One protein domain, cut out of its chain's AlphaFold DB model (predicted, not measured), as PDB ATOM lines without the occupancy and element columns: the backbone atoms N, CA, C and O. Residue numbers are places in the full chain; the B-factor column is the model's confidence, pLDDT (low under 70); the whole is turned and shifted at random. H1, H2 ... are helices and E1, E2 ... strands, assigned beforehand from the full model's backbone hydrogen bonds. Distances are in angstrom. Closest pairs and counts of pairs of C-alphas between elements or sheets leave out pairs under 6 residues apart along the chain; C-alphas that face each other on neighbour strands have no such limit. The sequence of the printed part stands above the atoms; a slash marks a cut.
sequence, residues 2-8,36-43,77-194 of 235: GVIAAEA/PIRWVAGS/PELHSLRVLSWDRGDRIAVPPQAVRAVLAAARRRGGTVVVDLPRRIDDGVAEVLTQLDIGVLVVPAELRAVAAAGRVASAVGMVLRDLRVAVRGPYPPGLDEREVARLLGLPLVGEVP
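Overview. This is residues 2 to 8, 36 to 43 and 77 to 194 of the 235 residues of the protein "Septum site determining protein" of Streptomyces viridochromogenes (strain DSM 40736 / JCM 4977 / BCRC 1201 / Tue 494) (UniProt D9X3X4). Seven strands stand in a long twisted row made of two sheets set side by side, E3 E1 E4 and E2 E5 E6 E7, with E4 beside E2. H1 covers the three-stranded sheet, H3 and H4 cover the four-stranded one, and H2 packs on H1. The printed part has 133 residues, with four named helices and seven named strands in the order E1 E2 E3 H1 E4 H2 E5 H3 E6 H4 E7, a mixed class of helices and strands. The sheet E3 E1 E4 is antiparallel; E2 E5 E6 E7 is mixed and strongly twisted. The whole is compact, with a radius of gyration of the C-alphas of 15.5 A and spans of 45 by 31 by 29 A.

Arrangement. E1, residues 3 to 6, is the inner strand between E3, residues 82 to 86, and E4, residues 114 to 117, antiparallel to both; N 4 and O 85 are 2.9 A apart, N 5 and O 115 2.8 A. H1, residues 97 to 110, is on this sheet at a height of 10.3 A, two layers; E3, H1 and E4 form a split strand-helix-strand unit, E1 between its strands, with a right-handed crossover. H2, residues 124 to 131, only grazes this sheet; it touches residues 97 to 101 of H1, closest at C-alphas 97 and 125, 4.8 A. E2, residues 39 to 42, is an edge strand of the other sheet; its closest C-alpha to E4 is Ala 41, 4.6 A from that of Val 115. E2 is antiparallel to E5, residues 135 to 141, with N 137 and O 40 3.2 A apart. E5 is parallel to E6, residues 164 to 169, with N 138 and O 165 2.8 A apart, and E6 to E7, residues 189 to 193, with N 190 and O 166 2.8 A apart. H3, residues 144 to 158, over E5, and H4, residues 178 to 185, over E6, lie on the same face, again two layers; E5, H3, E6 and E6, H4, E7 are strand-helix-strand units, parallel neighbour strands joined through a helix, both right-handed. H3 and H4 touch, closest at C-alphas 151 and 185, 5.5 A. Every O i to N i+4 pair is within hydrogen-bond range in H2 and H4, with 9 of 10 in H1 and 10 of 11 in H3.

Along the chain. E1 begins at C-alpha 3, (-31.005, -143.313, 35.298). H1 is 20.3 A long, E5 19.8 A, H3 20.4 A and E6 16.5 A. E7 ends at C-alpha 193, (-33.863, -151.171, 53.454).

Size, cuts and confidence. The C-alphas of Arg 109 and Pro 174, the two farthest apart, are 47.3 A apart. Residues 9 to 35 and 44 to 76 are not printed; the gaps are 23.5 A and 21.1 A between C-alphas. Of the links printed whole, none is long. Mean pLDDT of the printed part is 70.4; 46 residues are under 70, among them 2 to 8, 36 to 43 and 77 to 95.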
ATOM      1  N   GLY A   2     -27.181-140.845  36.333       34.97
ATOM      2  CA  GLY A   2     -28.609-140.555  36.359       34.97
ATOM      3  C   GLY A   2     -29.295-141.561  35.455       34.97
ATOM      4  O   GLY A   2     -28.983-141.632  34.265       34.97
ATOM      5  N   VAL A   3     -30.146-142.394  36.039       34.75
ATOM      6  CA  VAL A   3     -31.005-143.313  35.298       34.75
ATOM      7  C   VAL A   3     -32.427-142.826  35.512       34.75
ATOM      8  O   VAL A   3     -32.880-142.712  36.647       34.75
ATOM      9  N   ILE A   4     -33.122-142.527  34.421       38.41
ATOM     10  CA  ILE A   4     -34.556-142.248  34.443       38.41
ATOM     11  C   ILE A   4     -35.232-143.554  34.025       38.41
ATOM     12  O   ILE A   4     -35.185-143.943  32.860       38.41
ATOM     13  N   ALA A   5     -35.818-144.277  34.973       38.56
ATOM     14  CA  ALA A   5     -36.636-145.446  34.683       38.56
ATOM     15  C   ALA A   5     -38.102-145.007  34.580       38.56
ATOM     16  O   ALA A   5     -38.672-144.455  35.518       38.56
ATOM     17  N   ALA A   6     -38.724-145.243  33.431       34.66
ATOM     18  CA  ALA A   6     -40.139-144.998  33.217       34.66
ATOM     19  C   ALA A   6     -40.899-146.332  33.177       34.66
ATOM     20  O   ALA A   6     -40.556-147.211  32.388       34.66
ATOM     21  N   GLU A   7     -41.962-146.411  33.981       35.41
ATOM     22  CA  GLU A   7     -43.029-147.421  33.991       35.41
ATOM     23  C   GLU A   7     -42.792-148.675  34.856       35.41
ATOM     24  O   GLU A   7     -42.327-149.712  34.393       35.41
ATOM     25  N   ALA A   8     -43.207-148.604  36.126       33.75
ATOM     26  CA  ALA A   8     -43.481-149.779  36.954       33.75
ATOM     27  C   ALA A   8     -45.000-150.023  37.000       33.75
ATOM     28  O   ALA A   8     -45.721-149.368  37.749       33.75
ATOM     29  N   PRO A  36     -22.981-143.674  48.544       29.95
ATOM     30  CA  PRO A  36     -24.085-144.499  49.055       29.95
ATOM     31  C   PRO A  36     -25.443-143.788  49.225       29.95
ATOM     32  O   PRO A  36     -26.218-144.178  50.089       29.95
ATOM     33  N   ILE A  37     -25.756-142.756  48.435       28.11
ATOM     34  CA  ILE A  37     -27.069-142.085  48.508       28.11
ATOM     35  C   ILE A  37     -27.788-142.275  47.175       28.11
ATOM     36  O   ILE A  37     -27.308-141.789  46.151       28.11
ATOM     37  N   ARG A  38     -28.907-143.005  47.204       33.88
ATOM     38  CA  ARG A  38     -29.741-143.356  46.045       33.88
ATOM     39  C   ARG A  38     -31.131-142.757  46.232       33.88
ATOM     40  O   ARG A  38     -31.652-142.795  47.346       33.88
ATOM     41  N   TRP A  39     -31.706-142.238  45.150       33.75
ATOM     42  CA  TRP A  39     -33.038-141.635  45.144       33.75
ATOM     43  C   TRP A  39     -34.027-142.525  44.399       33.75
ATOM     44  O   TRP A  39     -33.699-143.098  43.359       33.75
ATOM     45  N   VAL A  40     -35.241-142.634  44.934       36.28
ATOM     46  CA  VAL A  40     -36.387-143.225  44.238       36.28
ATOM     47  C   VAL A  40     -37.473-142.163  44.200       36.28
ATOM     48  O   VAL A  40     -37.916-141.698  45.249       36.28
ATOM     49  N   ALA A  41     -37.856-141.763  42.992       38.28
ATOM     50  CA  ALA A  41     -39.002-140.898  42.765       38.28
ATOM     51  C   ALA A  41     -40.227-141.728  42.370       38.28
ATOM     52  O   ALA A  41     -40.084-142.774  41.742       38.28
ATOM     53  N   GLY A  42     -41.420-141.270  42.718       27.78
ATOM     54  CA  GLY A  42     -42.672-141.774  42.170       27.78
ATOM     55  C   GLY A  42     -43.516-140.587  41.770       27.78
ATOM     56  O   GLY A  42     -43.739-139.717  42.602       27.78
ATOM     57  N   SER A  43     -43.942-140.535  40.511       27.80
ATOM     58  CA  SER A  43     -44.993-139.614  40.088       27.80
ATOM     59  C   SER A  43     -46.234-140.403  39.717       27.80
ATOM     60  O   SER A  43     -46.144-141.341  38.922       27.80
ATOM     61  N   PRO A  77     -35.010-149.806  25.159       38.31
ATOM     62  CA  PRO A  77     -34.977-151.185  25.625       38.31
ATOM     63  C   PRO A  77     -36.056-151.378  26.697       38.31
ATOM     64  O   PRO A  77     -36.071-150.692  27.720       38.31
ATOM     65  N   GLU A  78     -36.995-152.274  26.409       34.41
ATOM     66  CA  GLU A  78     -38.027-152.716  27.339       34.41
ATOM     67  C   GLU A  78     -37.444-153.862  28.165       34.41
ATOM     68  O   GLU A  78     -37.210-154.962  27.657       34.41
ATOM     69  N   LEU A  79     -37.173-153.598  29.441       36.28
ATOM     70  CA  LEU A  79     -36.886-154.634  30.420       36.28
ATOM     71  C   LEU A  79     -38.230-155.059  31.023       36.28
ATOM     72  O   LEU A  79     -38.625-154.603  32.092       36.28
ATOM     73  N   HIS A  80     -38.957-155.917  30.306       47.19
ATOM     74  CA  HIS A  80     -40.360-156.250  30.600       47.19
ATOM     75  C   HIS A  80     -41.284-155.039  30.377       47.19
ATOM     76  O   HIS A  80     -41.297-154.507  29.273       47.19
ATOM     77  N   SER A  81     -42.044-154.603  31.387       50.12
ATOM     78  CA  SER A  81     -42.857-153.377  31.356       50.12
ATOM     79  C   SER A  81     -42.059-152.103  31.667       50.12
ATOM     80  O   SER A  81     -42.589-151.012  31.495       50.12
ATOM     81  N   LEU A  82     -40.787-152.222  32.073       47.38
ATOM     82  CA  LEU A  82     -39.928-151.085  32.411       47.38
ATOM     83  C   LEU A  82     -39.188-150.566  31.182       47.38
ATOM     84  O   LEU A  82     -38.482-151.304  30.492       47.38
ATOM     85  N   ARG A  83     -39.277-149.259  30.952       54.09
ATOM     86  CA  ARG A  83     -38.481-148.541  29.955       54.09
ATOM     87  C   ARG A  83     -37.373-147.792  30.677       54.09
ATOM     88  O   ARG A  83     -37.630-146.862  31.433       54.09
ATOM     89  N   VAL A  84     -36.127-148.188  30.444       57.62
ATOM     90  CA  VAL A  84     -34.977-147.580  31.122       57.62
ATOM     91  C   VAL A  84     -34.276-146.604  30.189       57.62
ATOM     92  O   VAL A  84     -33.769-147.002  29.142       57.62
ATOM     93  N   LEU A  85     -34.210-145.338  30.592       60.41
ATOM     94  CA  LEU A  85     -33.369-144.332  29.964       60.41
ATOM     95  C   LEU A  85     -32.084-144.180  30.788       60.41
ATOM     96  O   LEU A  85     -32.098-143.661  31.905       60.41
ATOM     97  N   SER A  86     -30.965-144.634  30.228       60.38
ATOM     98  CA  SER A  86     -29.630-144.376  30.768       60.38
ATOM     99  C   SER A  86     -28.920-143.314  29.934       60.38
ATOM    100  O   SER A  86     -29.011-143.321  28.706       60.38
ATOM    101  N   TRP A  87     -28.190-142.421  30.597       58.56
ATOM    102  CA  TRP A  87     -27.299-141.468  29.938       58.56
ATOM    103  C   TRP A  87     -25.854-141.978  29.944       58.56
ATOM    104  O   TRP A  87     -25.470-142.748  30.829       58.56
ATOM    105  N   ASP A  88     -25.080-141.578  28.934       46.56
ATOM    106  CA  ASP A  88     -23.699-142.019  28.734       46.56
ATOM    107  C   ASP A  88     -22.775-141.628  29.903       46.56
ATOM    108  O   ASP A  88     -23.008-140.650  30.618       46.56
ATOM    109  N   ARG A  89     -21.729-142.440  30.110       45.69
ATOM    110  CA  ARG A  89     -20.690-142.235  31.134       45.69
ATOM    111  C   ARG A  89     -19.558-141.309  30.665       45.69
ATOM    112  O   ARG A  89     -18.688-141.007  31.481       45.69
ATOM    113  N   GLY A  90     -19.557-140.895  29.393       43.78
ATOM    114  CA  GLY A  90     -18.655-139.884  28.843       43.78
ATOM    115  C   GLY A  90     -18.866-138.510  29.479       43.78
ATOM    116  O   GLY A  90     -19.856-138.305  30.180       43.78
ATOM    117  N   ASP A  91     -17.889-137.618  29.281       40.69
ATOM    118  CA  ASP A  91     -17.703-136.360  30.015       40.69
ATOM    119  C   ASP A  91     -18.992-135.693  30.494       40.69
ATOM    120  O   ASP A  91     -19.966-135.575  29.756       40.69
ATOM    121  N   ARG A  92     -18.949-135.270  31.764       50.69
ATOM    122  CA  ARG A  92     -20.021-134.753  32.630       50.69
ATOM    123  C   ARG A  92     -20.795-133.572  32.026       50.69
ATOM    124  O   ARG A  92     -20.772-132.469  32.563       50.69
ATOM    125  N   ILE A  93     -21.506-133.790  30.932       53.69
ATOM    126  CA  ILE A  93     -22.439-132.823  30.377       53.69
ATOM    127  C   ILE A  93     -23.653-132.867  31.298       53.69
ATOM    128  O   ILE A  93     -24.411-133.840  31.304       53.69
ATOM    129  N   ALA A  94     -23.787-131.834  32.132       60.69
ATOM    130  CA  ALA A  94     -25.000-131.599  32.897       60.69
ATOM    131  C   ALA A  94     -26.188-131.635  31.930       60.69
ATOM    132  O   ALA A  94     -26.161-130.993  30.875       60.69
ATOM    133  N   VAL A  95     -27.208-132.430  32.253       65.31
ATOM    134  CA  VAL A  95     -28.389-132.540  31.395       65.31
ATOM    135  C   VAL A  95     -29.118-131.197  31.455       65.31
ATOM    136  O   VAL A  95     -29.500-130.782  32.551       65.31
ATOM    137  N   PRO A  96     -29.340-130.511  30.318       70.56
ATOM    138  CA  PRO A  96     -30.038-129.234  30.329       70.56
ATOM    139  C   PRO A  96     -31.435-129.388  30.955       70.56
ATOM    140  O   PRO A  96     -32.148-130.335  30.595       70.56
ATOM    141  N   PRO A  97     -31.885-128.460  31.820       74.88
ATOM    142  CA  PRO A  97     -33.214-128.515  32.441       74.88
ATOM    143  C   PRO A  97     -34.361-128.698  31.431       74.88
ATOM    144  O   PRO A  97     -35.335-129.405  31.675       74.88
ATOM    145  N   GLN A  98     -34.226-128.125  30.233       72.31
ATOM    146  CA  GLN A  98     -35.193-128.261  29.139       72.31
ATOM    147  C   GLN A  98     -35.355-129.722  28.689       72.31
ATOM    148  O   GLN A  98     -36.469-130.157  28.391       72.31
ATOM    149  N   ALA A  99     -34.259-130.484  28.647       72.88
ATOM    150  CA  ALA A  99     -34.283-131.893  28.274       72.88
ATOM    151  C   ALA A  99     -34.950-132.739  29.368       72.88
ATOM    152  O   ALA A  99     -35.776-133.596  29.052       72.88
ATOM    153  N   VAL A 100     -34.667-132.444  30.642       73.69
ATOM    154  CA  VAL A 100     -35.334-133.074  31.794       73.69
ATOM    155  C   VAL A 100     -36.846-132.849  31.733       73.69
ATOM    156  O   VAL A 100     -37.606-133.819  31.745       73.69
ATOM    157  N   ARG A 101     -37.289-131.595  31.559       77.06
ATOM    158  CA  ARG A 101     -38.708-131.240  31.377       77.06
ATOM    159  C   ARG A 101     -39.366-132.027  30.259       77.06
ATOM    160  O   ARG A 101     -40.440-132.589  30.453       77.06
ATOM    161  N   ALA A 102     -38.730-132.094  29.091       74.56
ATOM    162  CA  ALA A 102     -39.289-132.801  27.947       74.56
ATOM    163  C   ALA A 102     -39.460-134.307  28.219       74.56
ATOM    164  O   ALA A 102     -40.492-134.880  27.856       74.56
ATOM    165  N   VAL A 103     -38.478-134.937  28.874       75.19
ATOM    166  CA  VAL A 103     -38.511-136.367  29.219       75.19
ATOM    167  C   VAL A 103     -39.578-136.657  30.269       75.19
ATOM    168  O   VAL A 103     -40.406-137.543  30.051       75.19
ATOM    169  N   LEU A 104     -39.613-135.897  31.366       73.44
ATOM    170  CA  LEU A 104     -40.606-136.084  32.425       73.44
ATOM    171  C   LEU A 104     -42.023-135.793  31.920       73.44
ATOM    172  O   LEU A 104     -42.927-136.592  32.151       73.44
ATOM    173  N   ALA A 105     -42.220-134.741  31.121       72.81
ATOM    174  CA  ALA A 105     -43.511-134.465  30.494       72.81
ATOM    175  C   ALA A 105     -43.952-135.597  29.551       72.81
ATOM    176  O   ALA A 105     -45.131-135.951  29.510       72.81
ATOM    177  N   ALA A 106     -43.027-136.182  28.784       69.50
ATOM    178  CA  ALA A 106     -43.328-137.327  27.928       69.50
ATOM    179  C   ALA A 106     -43.672-138.587  28.730       69.50
ATOM    180  O   ALA A 106     -44.554-139.337  28.311       69.50
ATOM    181  N   ALA A 107     -43.009-138.807  29.865       68.44
ATOM    182  CA  ALA A 107     -43.303-139.914  30.762       68.44
ATOM    183  C   ALA A 107     -44.682-139.743  31.422       68.44
ATOM    184  O   ALA A 107     -45.504-140.650  31.343       68.44
ATOM    185  N   ARG A 108     -44.994-138.543  31.933       70.38
ATOM    186  CA  ARG A 108     -46.300-138.213  32.531       70.38
ATOM    187  C   ARG A 108     -47.465-138.442  31.569       70.38
ATOM    188  O   ARG A 108     -48.470-139.022  31.957       70.38
ATOM    189  N   ARG A 109     -47.317-138.069  30.290       66.88
ATOM    190  CA  ARG A 109     -48.352-138.303  29.260       66.88
ATOM    191  C   ARG A 109     -48.639-139.780  28.986       66.88
ATOM    192  O   ARG A 109     -49.699-140.093  28.462       66.88
ATOM    193  N   ARG A 110     -47.693-140.676  29.273       64.38
ATOM    194  CA  ARG A 110     -47.886-142.123  29.092       64.38
ATOM    195  C   ARG A 110     -48.610-142.773  30.270       64.38
ATOM    196  O   ARG A 110     -49.082-143.892  30.111       64.38
ATOM    197  N   GLY A 111     -48.726-142.067  31.393       57.06
ATOM    198  CA  GLY A 111     -49.261-142.610  32.634       57.06
ATOM    199  C   GLY A 111     -48.295-143.579  33.324       57.06
ATOM    200  O   GLY A 111     -47.284-144.004  32.758       57.06
ATOM    201  N   GLY A 112     -48.625-143.921  34.568       66.38
ATOM    202  CA  GLY A 112     -47.832-144.811  35.414       66.38
ATOM    203  C   GLY A 112     -46.726-144.107  36.200       66.38
ATOM    204  O   GLY A 112     -46.581-142.888  36.165       66.38
ATOM    205  N   THR A 113     -45.951-144.913  36.921       64.56
ATOM    206  CA  THR A 113     -44.929-144.439  37.855       64.56
ATOM    207  C   THR A 113     -43.590-144.200  37.162       64.56
ATOM    208  O   THR A 113     -43.063-145.080  36.471       64.56
ATOM    209  N   VAL A 114     -43.008-143.022  37.393       69.00
ATOM    210  CA  VAL A 114     -41.661-142.651  36.932       69.00
ATOM    211  C   VAL A 114     -40.698-142.646  38.110       69.00
ATOM    212  O   VAL A 114     -40.938-141.936  39.082       69.00
ATOM    213  N   VAL A 115     -39.601-143.398  37.993       70.94
ATOM    214  CA  VAL A 115     -38.526-143.459  38.988       70.94
ATOM    215  C   VAL A 115     -37.279-142.782  38.445       70.94
ATOM    216  O   VAL A 115     -36.722-143.192  37.427       70.94
ATOM    217  N   VAL A 116     -36.810-141.754  39.150       72.19
ATOM    218  CA  VAL A 116     -35.593-141.026  38.790       72.19
ATOM    219  C   VAL A 116     -34.509-141.284  39.830       72.19
ATOM    220  O   VAL A 116     -34.691-140.972  41.003       72.19
ATOM    221  N   ASP A 117     -33.381-141.845  39.391       73.38
ATOM    222  CA  ASP A 117     -32.170-141.976  40.205       73.38
ATOM    223  C   ASP A 117     -31.348-140.691  40.067       73.38
ATOM    224  O   ASP A 117     -30.827-140.386  38.987       73.38
ATOM    225  N   LEU A 118     -31.277-139.915  41.149       71.31
ATOM    226  CA  LEU A 118     -30.596-138.625  41.186       71.31
ATOM    227  C   LEU A 118     -29.162-138.757  41.714       71.31
ATOM    228  O   LEU A 118     -28.900-139.509  42.656       71.31
ATOM    229  N   PRO A 119     -28.204-137.992  41.165       68.50
ATOM    230  CA  PRO A 119     -26.895-137.872  41.778       68.50
ATOM    231  C   PRO A 119     -26.999-137.148  43.128       68.50
ATOM    232  O   PRO A 119     -27.883-136.336  43.379       68.50
ATOM    233  N   ARG A 120     -26.024-137.399  44.005       62.31
ATOM    234  CA  ARG A 120     -25.944-136.762  45.328       62.31
ATOM    235  C   ARG A 120     -25.674-135.250  45.275       62.31
ATOM    236  O   ARG A 120     -25.944-134.553  46.248       62.31
ATOM    237  N   ARG A 121     -25.065-134.760  44.191       66.25
ATOM    238  CA  ARG A 121     -24.815-133.327  43.985       66.25
ATOM    239  C   ARG A 121     -26.019-132.717  43.286       66.25
ATOM    240  O   ARG A 121     -26.466-133.263  42.286       66.25
ATOM    241  N   ILE A 122     -26.485-131.595  43.814       67.25
ATOM    242  CA  ILE A 122     -27.565-130.815  43.222       67.25
ATOM    243  C   ILE A 122     -26.933-129.882  42.186       67.25
ATOM    244  O   ILE A 122     -26.064-129.081  42.527       67.25
ATOM    245  N   ASP A 123     -27.335-130.044  40.931       70.69
ATOM    246  CA  ASP A 123     -27.076-129.132  39.818       70.69
ATOM    247  C   ASP A 123     -28.417-128.635  39.246       70.69
ATOM    248  O   ASP A 123     -29.483-129.057  39.706       70.69
ATOM    249  N   ASP A 124     -28.384-127.743  38.255       72.38
ATOM    250  CA  ASP A 124     -29.602-127.170  37.662       72.38
ATOM    251  C   ASP A 124     -30.533-128.240  37.063       72.38
ATOM    252  O   ASP A 124     -31.757-128.104  37.097       72.38
ATOM    253  N   GLY A 125     -29.969-129.333  36.538       70.12
ATOM    254  CA  GLY A 125     -30.740-130.455  36.008       70.12
ATOM    255  C   GLY A 125     -31.435-131.243  37.120       70.12
ATOM    256  O   GLY A 125     -32.600-131.608  36.984       70.12
ATOM    257  N   VAL A 126     -30.750-131.471  38.242       74.12
ATOM    258  CA  VAL A 126     -31.315-132.114  39.438       74.12
ATOM    259  C   VAL A 126     -32.398-131.250  40.067       74.12
ATOM    260  O   VAL A 126     -33.448-131.779  40.417       74.12
ATOM    261  N   ALA A 127     -32.172-129.941  40.185       80.38
ATOM    262  CA  ALA A 127     -33.173-129.011  40.697       80.38
ATOM    263  C   ALA A 127     -34.457-129.082  39.861       80.38
ATOM    264  O   ALA A 127     -35.546-129.212  40.416       80.38
ATOM    265  N   GLU A 128     -34.330-129.115  38.533       81.62
ATOM    266  CA  GLU A 128     -35.476-129.276  37.640       81.62
ATOM    267  C   GLU A 128     -36.207-130.607  37.852       81.62
ATOM    268  O   GLU A 128     -37.437-130.625  37.880       81.62
ATOM    269  N   VAL A 129     -35.484-131.718  38.045       80.12
ATOM    270  CA  VAL A 129     -36.139-132.985  38.401       80.12
ATOM    271  C   VAL A 129     -36.919-132.819  39.700       80.12
ATOM    272  O   VAL A 129     -38.101-133.147  39.722       80.12
ATOM    273  N   LEU A 130     -36.285-132.293  40.753       82.38
ATOM    274  CA  LEU A 130     -36.884-132.147  42.083       82.38
ATOM    275  C   LEU A 130     -38.174-131.320  42.054       82.38
ATOM    276  O   LEU A 130     -39.125-131.689  42.734       82.38
ATOM    277  N   THR A 131     -38.246-130.264  41.234       83.50
ATOM    278  CA  THR A 131     -39.475-129.453  41.082       83.50
ATOM    279  C   THR A 131     -40.659-130.212  40.481       83.50
ATOM    280  O   THR A 131     -41.799-129.776  40.610       83.50
ATOM    281  N   GLN A 132     -40.400-131.332  39.804       80.38
ATOM    282  CA  GLN A 132     -41.415-132.161  39.159       80.38
ATOM    283  C   GLN A 132     -41.665-133.482  39.896       80.38
ATOM    284  O   GLN A 132     -42.450-134.295  39.405       80.38
ATOM    285  N   LEU A 133     -40.983-133.731  41.019       78.25
ATOM    286  CA  LEU A 133     -41.206-134.928  41.821       78.25
ATOM    287  C   LEU A 133     -42.355-134.713  42.802       78.25
ATOM    288  O   LEU A 133     -42.428-133.679  43.461       78.25
ATOM    289  N   ASP A 134     -43.197-135.733  42.934       74.94
ATOM    290  CA  ASP A 134     -44.253-135.761  43.945       74.94
ATOM    291  C   ASP A 134     -43.692-136.269  45.285       74.94
ATOM    292  O   ASP A 134     -43.924-135.655  46.321       74.94
ATOM    293  N   ILE A 135     -42.892-137.346  45.250       80.50
ATOM    294  CA  ILE A 135     -42.280-137.990  46.425       80.50
ATOM    295  C   ILE A 135     -40.794-138.255  46.162       80.50
ATOM    296  O   ILE A 135     -40.419-138.733  45.086       80.50
ATOM    297  N   GLY A 136     -39.950-138.006  47.166       85.56
ATOM    298  CA  GLY A 136     -38.533-138.364  47.166       85.56
ATOM    299  C   GLY A 136     -38.174-139.272  48.333       85.56
ATOM    300  O   GLY A 136     -38.526-138.998  49.477       85.56
ATOM    301  N   VAL A 137     -37.424-140.340  48.057       84.75
ATOM    302  CA  VAL A 137     -36.873-141.226  49.092       84.75
ATOM    303  C   VAL A 137     -35.360-141.072  49.161       84.75
ATOM    304  O   VAL A 137     -34.659-141.379  48.195       84.75
ATOM    305  N   LEU A 138     -34.859-140.638  50.316       85.00
ATOM    306  CA  LEU A 138     -33.440-140.558  50.627       85.00
ATOM    307  C   LEU A 138     -32.982-141.853  51.303       85.00
ATOM    308  O   LEU A 138     -33.370-142.138  52.435       85.00
ATOM    309  N   VAL A 139     -32.132-142.629  50.628       85.88
ATOM    310  CA  VAL A 139     -31.524-143.826  51.227       85.88
ATOM    311  C   VAL A 139     -30.272-143.442  52.015       85.88
ATOM    312  O   VAL A 139     -29.318-142.912  51.440       85.88
ATOM    313  N   VAL A 140     -30.262-143.723  53.321       82.44
ATOM    314  CA  VAL A 140     -29.197-143.314  54.250       82.44
ATOM    315  C   VAL A 140     -28.623-144.536  54.973       82.44
ATOM    316  O   VAL A 140     -29.359-145.215  55.686       82.44
ATOM    317  N   PRO A 141     -27.319-144.837  54.835       82.62
ATOM    318  CA  PRO A 141     -26.652-145.805  55.703       82.62
ATOM    319  C   PRO A 141     -26.719-145.375  57.172       82.62
ATOM    320  O   PRO A 141     -26.549-144.191  57.466       82.62
ATOM    321  N   ALA A 142     -26.892-146.322  58.089       78.62
ATOM    322  CA  ALA A 142     -26.923-146.086  59.532       78.62
ATOM    323  C   ALA A 142     -25.526-145.782  60.117       78.62
ATOM    324  O   ALA A 142     -25.050-146.430  61.038       78.62
ATOM    325  N   GLU A 143     -24.841-144.771  59.587       80.81
ATOM    326  CA  GLU A 143     -23.545-144.295  60.069       80.81
ATOM    327  C   GLU A 143     -23.658-142.812  60.428       80.81
ATOM    328  O   GLU A 143     -24.173-142.030  59.631       80.81
ATOM    329  N   LEU A 144     -23.106-142.370  61.563       80.94
ATOM    330  CA  LEU A 144     -23.201-140.963  61.999       80.94
ATOM    331  C   LEU A 144     -22.750-139.966  60.917       80.94
ATOM    332  O   LEU A 144     -23.406-138.954  60.668       80.94
ATOM    333  N   ARG A 145     -21.663-140.284  60.202       80.56
ATOM    334  CA  ARG A 145     -21.170-139.468  59.079       80.56
ATOM    335  C   ARG A 145     -22.145-139.429  57.899       80.56
ATOM    336  O   ARG A 145     -22.239-138.409  57.217       80.56
ATOM    337  N   ALA A 146     -22.852-140.529  57.646       80.50
ATOM    338  CA  ALA A 146     -23.843-140.625  56.586       80.50
ATOM    339  C   ALA A 146     -25.109-139.851  56.964       80.50
ATOM    340  O   ALA A 146     -25.613-139.109  56.127       80.50
ATOM    341  N   VAL A 147     -25.537-139.918  58.228       82.12
ATOM    342  CA  VAL A 147     -26.652-139.128  58.772       82.12
ATOM    343  C   VAL A 147     -26.344-137.629  58.705       82.12
ATOM    344  O   VAL A 147     -27.128-136.868  58.146       82.12
ATOM    345  N   ALA A 148     -25.162-137.189  59.149       85.00
ATOM    346  CA  ALA A 148     -24.763-135.779  59.061       85.00
ATOM    347  C   ALA A 148     -24.713-135.273  57.607       85.00
ATOM    348  O   ALA A 148     -25.134-134.161  57.281       85.00
ATOM    349  N   ALA A 149     -24.208-136.105  56.695       81.12
ATOM    350  CA  ALA A 149     -24.235-135.811  55.273       81.12
ATOM    351  C   ALA A 149     -25.657-135.751  54.699       81.12
ATOM    352  O   ALA A 149     -25.928-134.880  53.872       81.12
ATOM    353  N   ALA A 150     -26.524-136.673  55.110       84.75
ATOM    354  CA  ALA A 150     -27.916-136.741  54.702       84.75
ATOM    355  C   ALA A 150     -28.688-135.510  55.177       84.75
ATOM    356  O   ALA A 150     -29.446-134.969  54.388       84.75
ATOM    357  N   GLY A 151     -28.415-134.988  56.379       84.88
ATOM    358  CA  GLY A 151     -29.039-133.760  56.882       84.88
ATOM    359  C   GLY A 151     -28.800-132.551  55.972       84.88
ATOM    360  O   GLY A 151     -29.732-131.816  55.654       84.88
ATOM    361  N   ARG A 152     -27.575-132.386  55.448       85.06
ATOM    362  CA  ARG A 152     -27.271-131.311  54.478       85.06
ATOM    363  C   ARG A 152     -28.027-131.475  53.163       85.06
ATOM    364  O   ARG A 152     -28.492-130.496  52.591       85.06
ATOM    365  N   VAL A 153     -28.133-132.710  52.681       83.69
ATOM    366  CA  VAL A 153     -28.861-133.022  51.446       83.69
ATOM    367  C   VAL A 153     -30.364-132.821  51.646       83.69
ATOM    368  O   VAL A 153     -31.000-132.188  50.814       83.69
ATOM    369  N   ALA A 154     -30.914-133.295  52.762       87.38
ATOM    370  CA  ALA A 154     -32.318-133.152  53.119       87.38
ATOM    371  C   ALA A 154     -32.718-131.684  53.259       87.38
ATOM    372  O   ALA A 154     -33.727-131.283  52.695       87.38
ATOM    373  N   SER A 155     -31.893-130.867  53.921       86.75
ATOM    374  CA  SER A 155     -32.124-129.424  54.020       86.75
ATOM    375  C   SER A 155     -32.155-128.760  52.643       86.75
ATOM    376  O   SER A 155     -33.070-127.995  52.360       86.75
ATOM    377  N   ALA A 156     -31.209-129.092  51.758       84.38
ATOM    378  CA  ALA A 156     -31.170-128.513  50.419       84.38
ATOM    379  C   ALA A 156     -32.365-128.946  49.549       84.38
ATOM    380  O   ALA A 156     -32.937-128.132  48.827       84.38
ATOM    381  N   VAL A 157     -32.754-130.220  49.628       84.06
ATOM    382  CA  VAL A 157     -33.859-130.785  48.842       84.06
ATOM    383  C   VAL A 157     -35.217-130.355  49.383       84.06
ATOM    384  O   VAL A 157     -36.099-130.058  48.587       84.06
ATOM    385  N   GLY A 158     -35.378-130.243  50.702       84.75
ATOM    386  CA  GLY A 158     -36.616-129.796  51.344       84.75
ATOM    387  C   GLY A 158     -37.012-128.356  51.002       84.75
ATOM    388  O   GLY A 158     -38.169-127.986  51.164       84.75
ATOM    389  N   MET A 159     -36.086-127.546  50.468       86.50
ATOM    390  CA  MET A 159     -36.420-126.229  49.905       86.50
ATOM    391  C   MET A 159     -37.198-126.320  48.582       86.50
ATOM    392  O   MET A 159     -37.833-125.348  48.184       86.50
ATOM    393  N   VAL A 160     -37.126-127.460  47.887       85.31
ATOM    394  CA  VAL A 160     -37.697-127.659  46.545       85.31
ATOM    395  C   VAL A 160     -38.797-128.720  46.558       85.31
ATOM    396  O   VAL A 160     -39.860-128.515  45.979       85.31
ATOM    397  N   LEU A 161     -38.552-129.846  47.227       83.69
ATOM    398  CA  LEU A 161     -39.443-130.997  47.288       83.69
ATOM    399  C   LEU A 161     -40.175-131.039  48.631       83.69
ATOM    400  O   LEU A 161     -39.542-131.053  49.684       83.69
ATOM    401  N   ARG A 162     -41.510-131.094  48.580       80.69
ATOM    402  CA  ARG A 162     -42.369-131.063  49.776       80.69
ATOM    403  C   ARG A 162     -42.431-132.397  50.515       80.69
ATOM    404  O   ARG A 162     -42.422-132.399  51.740       80.69
ATOM    405  N   ASP A 163     -42.502-133.507  49.785       85.81
ATOM    406  CA  ASP A 163     -42.581-134.848  50.367       85.81
ATOM    407  C   ASP A 163     -41.242-135.573  50.201       85.81
ATOM    408  O   ASP A 163     -40.973-136.262  49.213       85.81
ATOM    409  N   LEU A 164     -40.367-135.349  51.180       87.00
ATOM    410  CA  LEU A 164     -39.089-136.030  51.300       87.00
ATOM    411  C   LEU A 164     -39.149-137.014  52.463       87.00
ATOM    412  O   LEU A 164     -39.374-136.613  53.599       87.00
ATOM    413  N   ARG A 165     -38.868-138.287  52.194       90.19
ATOM    414  CA  ARG A 165     -38.879-139.375  53.179       90.19
ATOM    415  C   ARG A 165     -37.522-140.052  53.251       90.19
ATOM    416  O   ARG A 165     -36.721-139.962  52.322       90.19
ATOM    417  N   VAL A 166     -37.264-140.772  54.337       87.50
ATOM    418  CA  VAL A 166     -36.006-141.495  54.544       87.50
ATOM    419  C   VAL A 166     -36.217-143.005  54.571       87.50
ATOM    420  O   VAL A 166     -37.151-143.509  55.192       87.50
ATOM    421  N   ALA A 167     -35.321-143.731  53.911       87.44
ATOM    422  CA  ALA A 167     -35.164-145.170  54.063       87.44
ATOM    423  C   ALA A 167     -33.760-145.452  54.600       87.44
ATOM    424  O   ALA A 167     -32.768-144.960  54.057       87.44
ATOM    425  N   VAL A 168     -33.660-146.218  55.679       85.62
ATOM    426  CA  VAL A 168     -32.386-146.406  56.384       85.62
ATOM    427  C   VAL A 168     -31.806-147.761  56.032       85.62
ATOM    428  O   VAL A 168     -32.530-148.745  55.964       85.62
ATOM    429  N   ARG A 169     -30.505-147.829  55.765       83.81
ATOM    430  CA  ARG A 169     -29.822-149.085  55.457       83.81
ATOM    431  C   ARG A 169     -28.877-149.443  56.598       83.81
ATOM    432  O   ARG A 169     -27.961-148.675  56.889       83.81
ATOM    433  N   GLY A 170     -29.068-150.622  57.185       79.75
ATOM    434  CA  GLY A 170     -28.138-151.182  58.161       79.75
ATOM    435  C   GLY A 170     -26.769-151.569  57.567       79.75
ATOM    436  O   GLY A 170     -26.545-151.459  56.354       79.75
ATOM    437  N   PRO A 171     -25.842-152.075  58.400       77.38
ATOM    438  CA  PRO A 171     -26.024-152.398  59.818       77.38
ATOM    439  C   PRO A 171     -26.007-151.161  60.728       77.38
ATOM    440  O   PRO A 171     -25.406-150.144  60.395       77.38
ATOM    441  N   TYR A 172     -26.653-151.280  61.888       76.56
ATOM    442  CA  TYR A 172     -26.782-150.213  62.877       76.56
ATOM    443  C   TYR A 172     -25.693-150.286  63.958       76.56
ATOM    444  O   TYR A 172     -25.456-151.369  64.501       76.56
ATOM    445  N   PRO A 173     -25.048-149.167  64.326       77.75
ATOM    446  CA  PRO A 173     -24.266-149.099  65.550       77.75
ATOM    447  C   PRO A 173     -25.199-149.124  66.776       77.75
ATOM    448  O   PRO A 173     -26.356-148.709  66.678       77.75
ATOM    449  N   PRO A 174     -24.717-149.575  67.949       80.19
ATOM    450  CA  PRO A 174     -25.512-149.569  69.173       80.19
ATOM    451  C   PRO A 174     -26.102-148.184  69.465       80.19
ATOM    452  O   PRO A 174     -25.383-147.185  69.453       80.19
ATOM    453  N   GLY A 175     -27.406-148.135  69.740       79.81
ATOM    454  CA  GLY A 175     -28.114-146.894  70.074       79.81
ATOM    455  C   GLY A 175     -28.549-146.040  68.878       79.81
ATOM    456  O   GLY A 175     -29.118-144.975  69.094       79.81
ATOM    457  N   LEU A 176     -28.326-146.488  67.639       81.94
ATOM    458  CA  LEU A 176     -28.857-145.842  66.440       81.94
ATOM    459  C   LEU A 176     -29.788-146.821  65.724       81.94
ATOM    460  O   LEU A 176     -29.320-147.834  65.230       81.94
ATOM    461  N   ASP A 177     -31.081-146.529  65.651       88.44
ATOM    462  CA  ASP A 177     -32.045-147.291  64.849       88.44
ATOM    463  C   ASP A 177     -32.605-146.421  63.709       88.44
ATOM    464  O   ASP A 177     -32.300-145.227  63.595       88.44
ATOM    465  N   GLU A 178     -33.414-146.998  62.822       88.06
ATOM    466  CA  GLU A 178     -34.018-146.271  61.705       88.06
ATOM    467  C   GLU A 178     -34.909-145.110  62.157       88.06
ATOM    468  O   GLU A 178     -35.014-144.093  61.466       88.06
ATOM    469  N   ARG A 179     -35.531-145.241  63.335       91.81
ATOM    470  CA  ARG A 179     -36.408-144.218  63.906       91.81
ATOM    471  C   ARG A 179     -35.588-143.045  64.416       91.81
ATOM    472  O   ARG A 179     -35.988-141.907  64.210       91.81
ATOM    473  N   GLU A 180     -34.446-143.306  65.039       91.06
ATOM    474  CA  GLU A 180     -33.504-142.290  65.489       91.06
ATOM    475  C   GLU A 180     -32.895-141.550  64.302       91.06
ATOM    476  O   GLU A 180     -32.871-140.324  64.300       91.06
ATOM    477  N   VAL A 181     -32.509-142.255  63.235       88.62
ATOM    478  CA  VAL A 181     -32.048-141.605  61.996       88.62
ATOM    479  C   VAL A 181     -33.136-140.704  61.405       88.62
ATOM    480  O   VAL A 181     -32.853-139.564  61.038       88.62
ATOM    481  N   ALA A 182     -34.383-141.176  61.337       91.81
ATOM    482  CA  ALA A 182     -35.502-140.370  60.854       91.81
ATOM    483  C   ALA A 182     -35.770-139.143  61.737       91.81
ATOM    484  O   ALA A 182     -35.952-138.044  61.209       91.81
ATOM    485  N   ARG A 183     -35.711-139.302  63.068       93.19
ATOM    486  CA  ARG A 183     -35.815-138.201  64.039       93.19
ATOM    487  C   ARG A 183     -34.715-137.161  63.834       93.19
ATOM    488  O   ARG A 183     -35.024-135.980  63.734       93.19
ATOM    489  N   LEU A 184     -33.457-137.591  63.713       91.44
ATOM    490  CA  LEU A 184     -32.304-136.707  63.507       91.44
ATOM    491  C   LEU A 184     -32.383-135.925  62.189       91.44
ATOM    492  O   LEU A 184     -31.875-134.808  62.107       91.44
ATOM    493  N   LEU A 185     -33.001-136.503  61.158       89.12
ATOM    494  CA  LEU A 185     -33.193-135.851  59.860       89.12
ATOM    495  C   LEU A 185     -34.487-135.029  59.777       89.12
ATOM    496  O   LEU A 185     -34.627-134.239  58.847       89.12
ATOM    497  N   GLY A 186     -35.422-135.211  60.714       91.56
ATOM    498  CA  GLY A 186     -36.744-134.588  60.671       91.56
ATOM    499  C   GLY A 186     -37.600-135.052  59.486       91.56
ATOM    500  O   GLY A 186     -38.428-134.284  59.006       91.56
ATOM    501  N   LEU A 187     -37.386-136.277  58.988       90.94
ATOM    502  CA  LEU A 187     -38.067-136.809  57.802       90.94
ATOM    503  C   LEU A 187     -38.992-137.986  58.157       90.94
ATOM    504  O   LEU A 187     -38.640-138.791  59.024       90.94
ATOM    505  N   PRO A 188     -40.128-138.162  57.455       90.56
ATOM    506  CA  PRO A 188     -40.946-139.363  57.562       90.56
ATOM    507  C   PRO A 188     -40.147-140.622  57.206       90.56
ATOM    508  O   PRO A 188     -39.444-140.670  56.193       90.56
ATOM    509  N   LEU A 189     -40.276-141.662  58.028       89.50
ATOM    510  CA  LEU A 189     -39.605-142.942  57.823       89.50
ATOM    511  C   LEU A 189     -40.416-143.842  56.880       89.50
ATOM    512  O   LEU A 189     -41.552-144.202  57.183       89.50
ATOM    513  N   VAL A 190     -39.801-144.274  55.779       87.06
ATOM    514  CA  VAL A 190     -40.334-145.335  54.906       87.06
ATOM    515  C   VAL A 190     -40.130-146.710  55.547       87.06
ATOM    516  O   VAL A 190     -41.035-147.543  55.547       87.06
ATOM    517  N   GLY A 191     -38.940-146.929  56.109       86.12
ATOM    518  CA  GLY A 191     -38.548-148.153  56.797       86.12
ATOM    519  C   GLY A 191     -37.066-148.469  56.617       86.12
ATOM    520  O   GLY A 191     -36.303-147.675  56.056       86.12
ATOM    521  N   GLU A 192     -36.672-149.651  57.079       86.06
ATOM    522  CA  GLU A 192     -35.338-150.196  56.855       86.06
ATOM    523  C   GLU A 192     -35.245-150.873  55.482       86.06
ATOM    524  O   GLU A 192     -36.058-151.730  55.136       86.06
ATOM    525  N   VAL A 193     -34.221-150.510  54.707       80.19
ATOM    526  CA  VAL A 193     -33.863-151.171  53.454       80.19
ATOM    527  C   VAL A 193     -33.229-152.521  53.788       80.19
ATOM    528  O   VAL A 193     -32.119-152.553  54.330       80.19
ATOM    529  N   PRO A 194     -33.879-153.640  53.431       75.75
ATOM    530  CA  PRO A 194     -33.373-154.954  53.774       75.75
ATOM    531  C   PRO A 194     -32.089-155.280  53.015       75.75
ATOM    532  O   PRO A 194     -31.895-154.899  51.857       75.75
TER     533      PRO A 194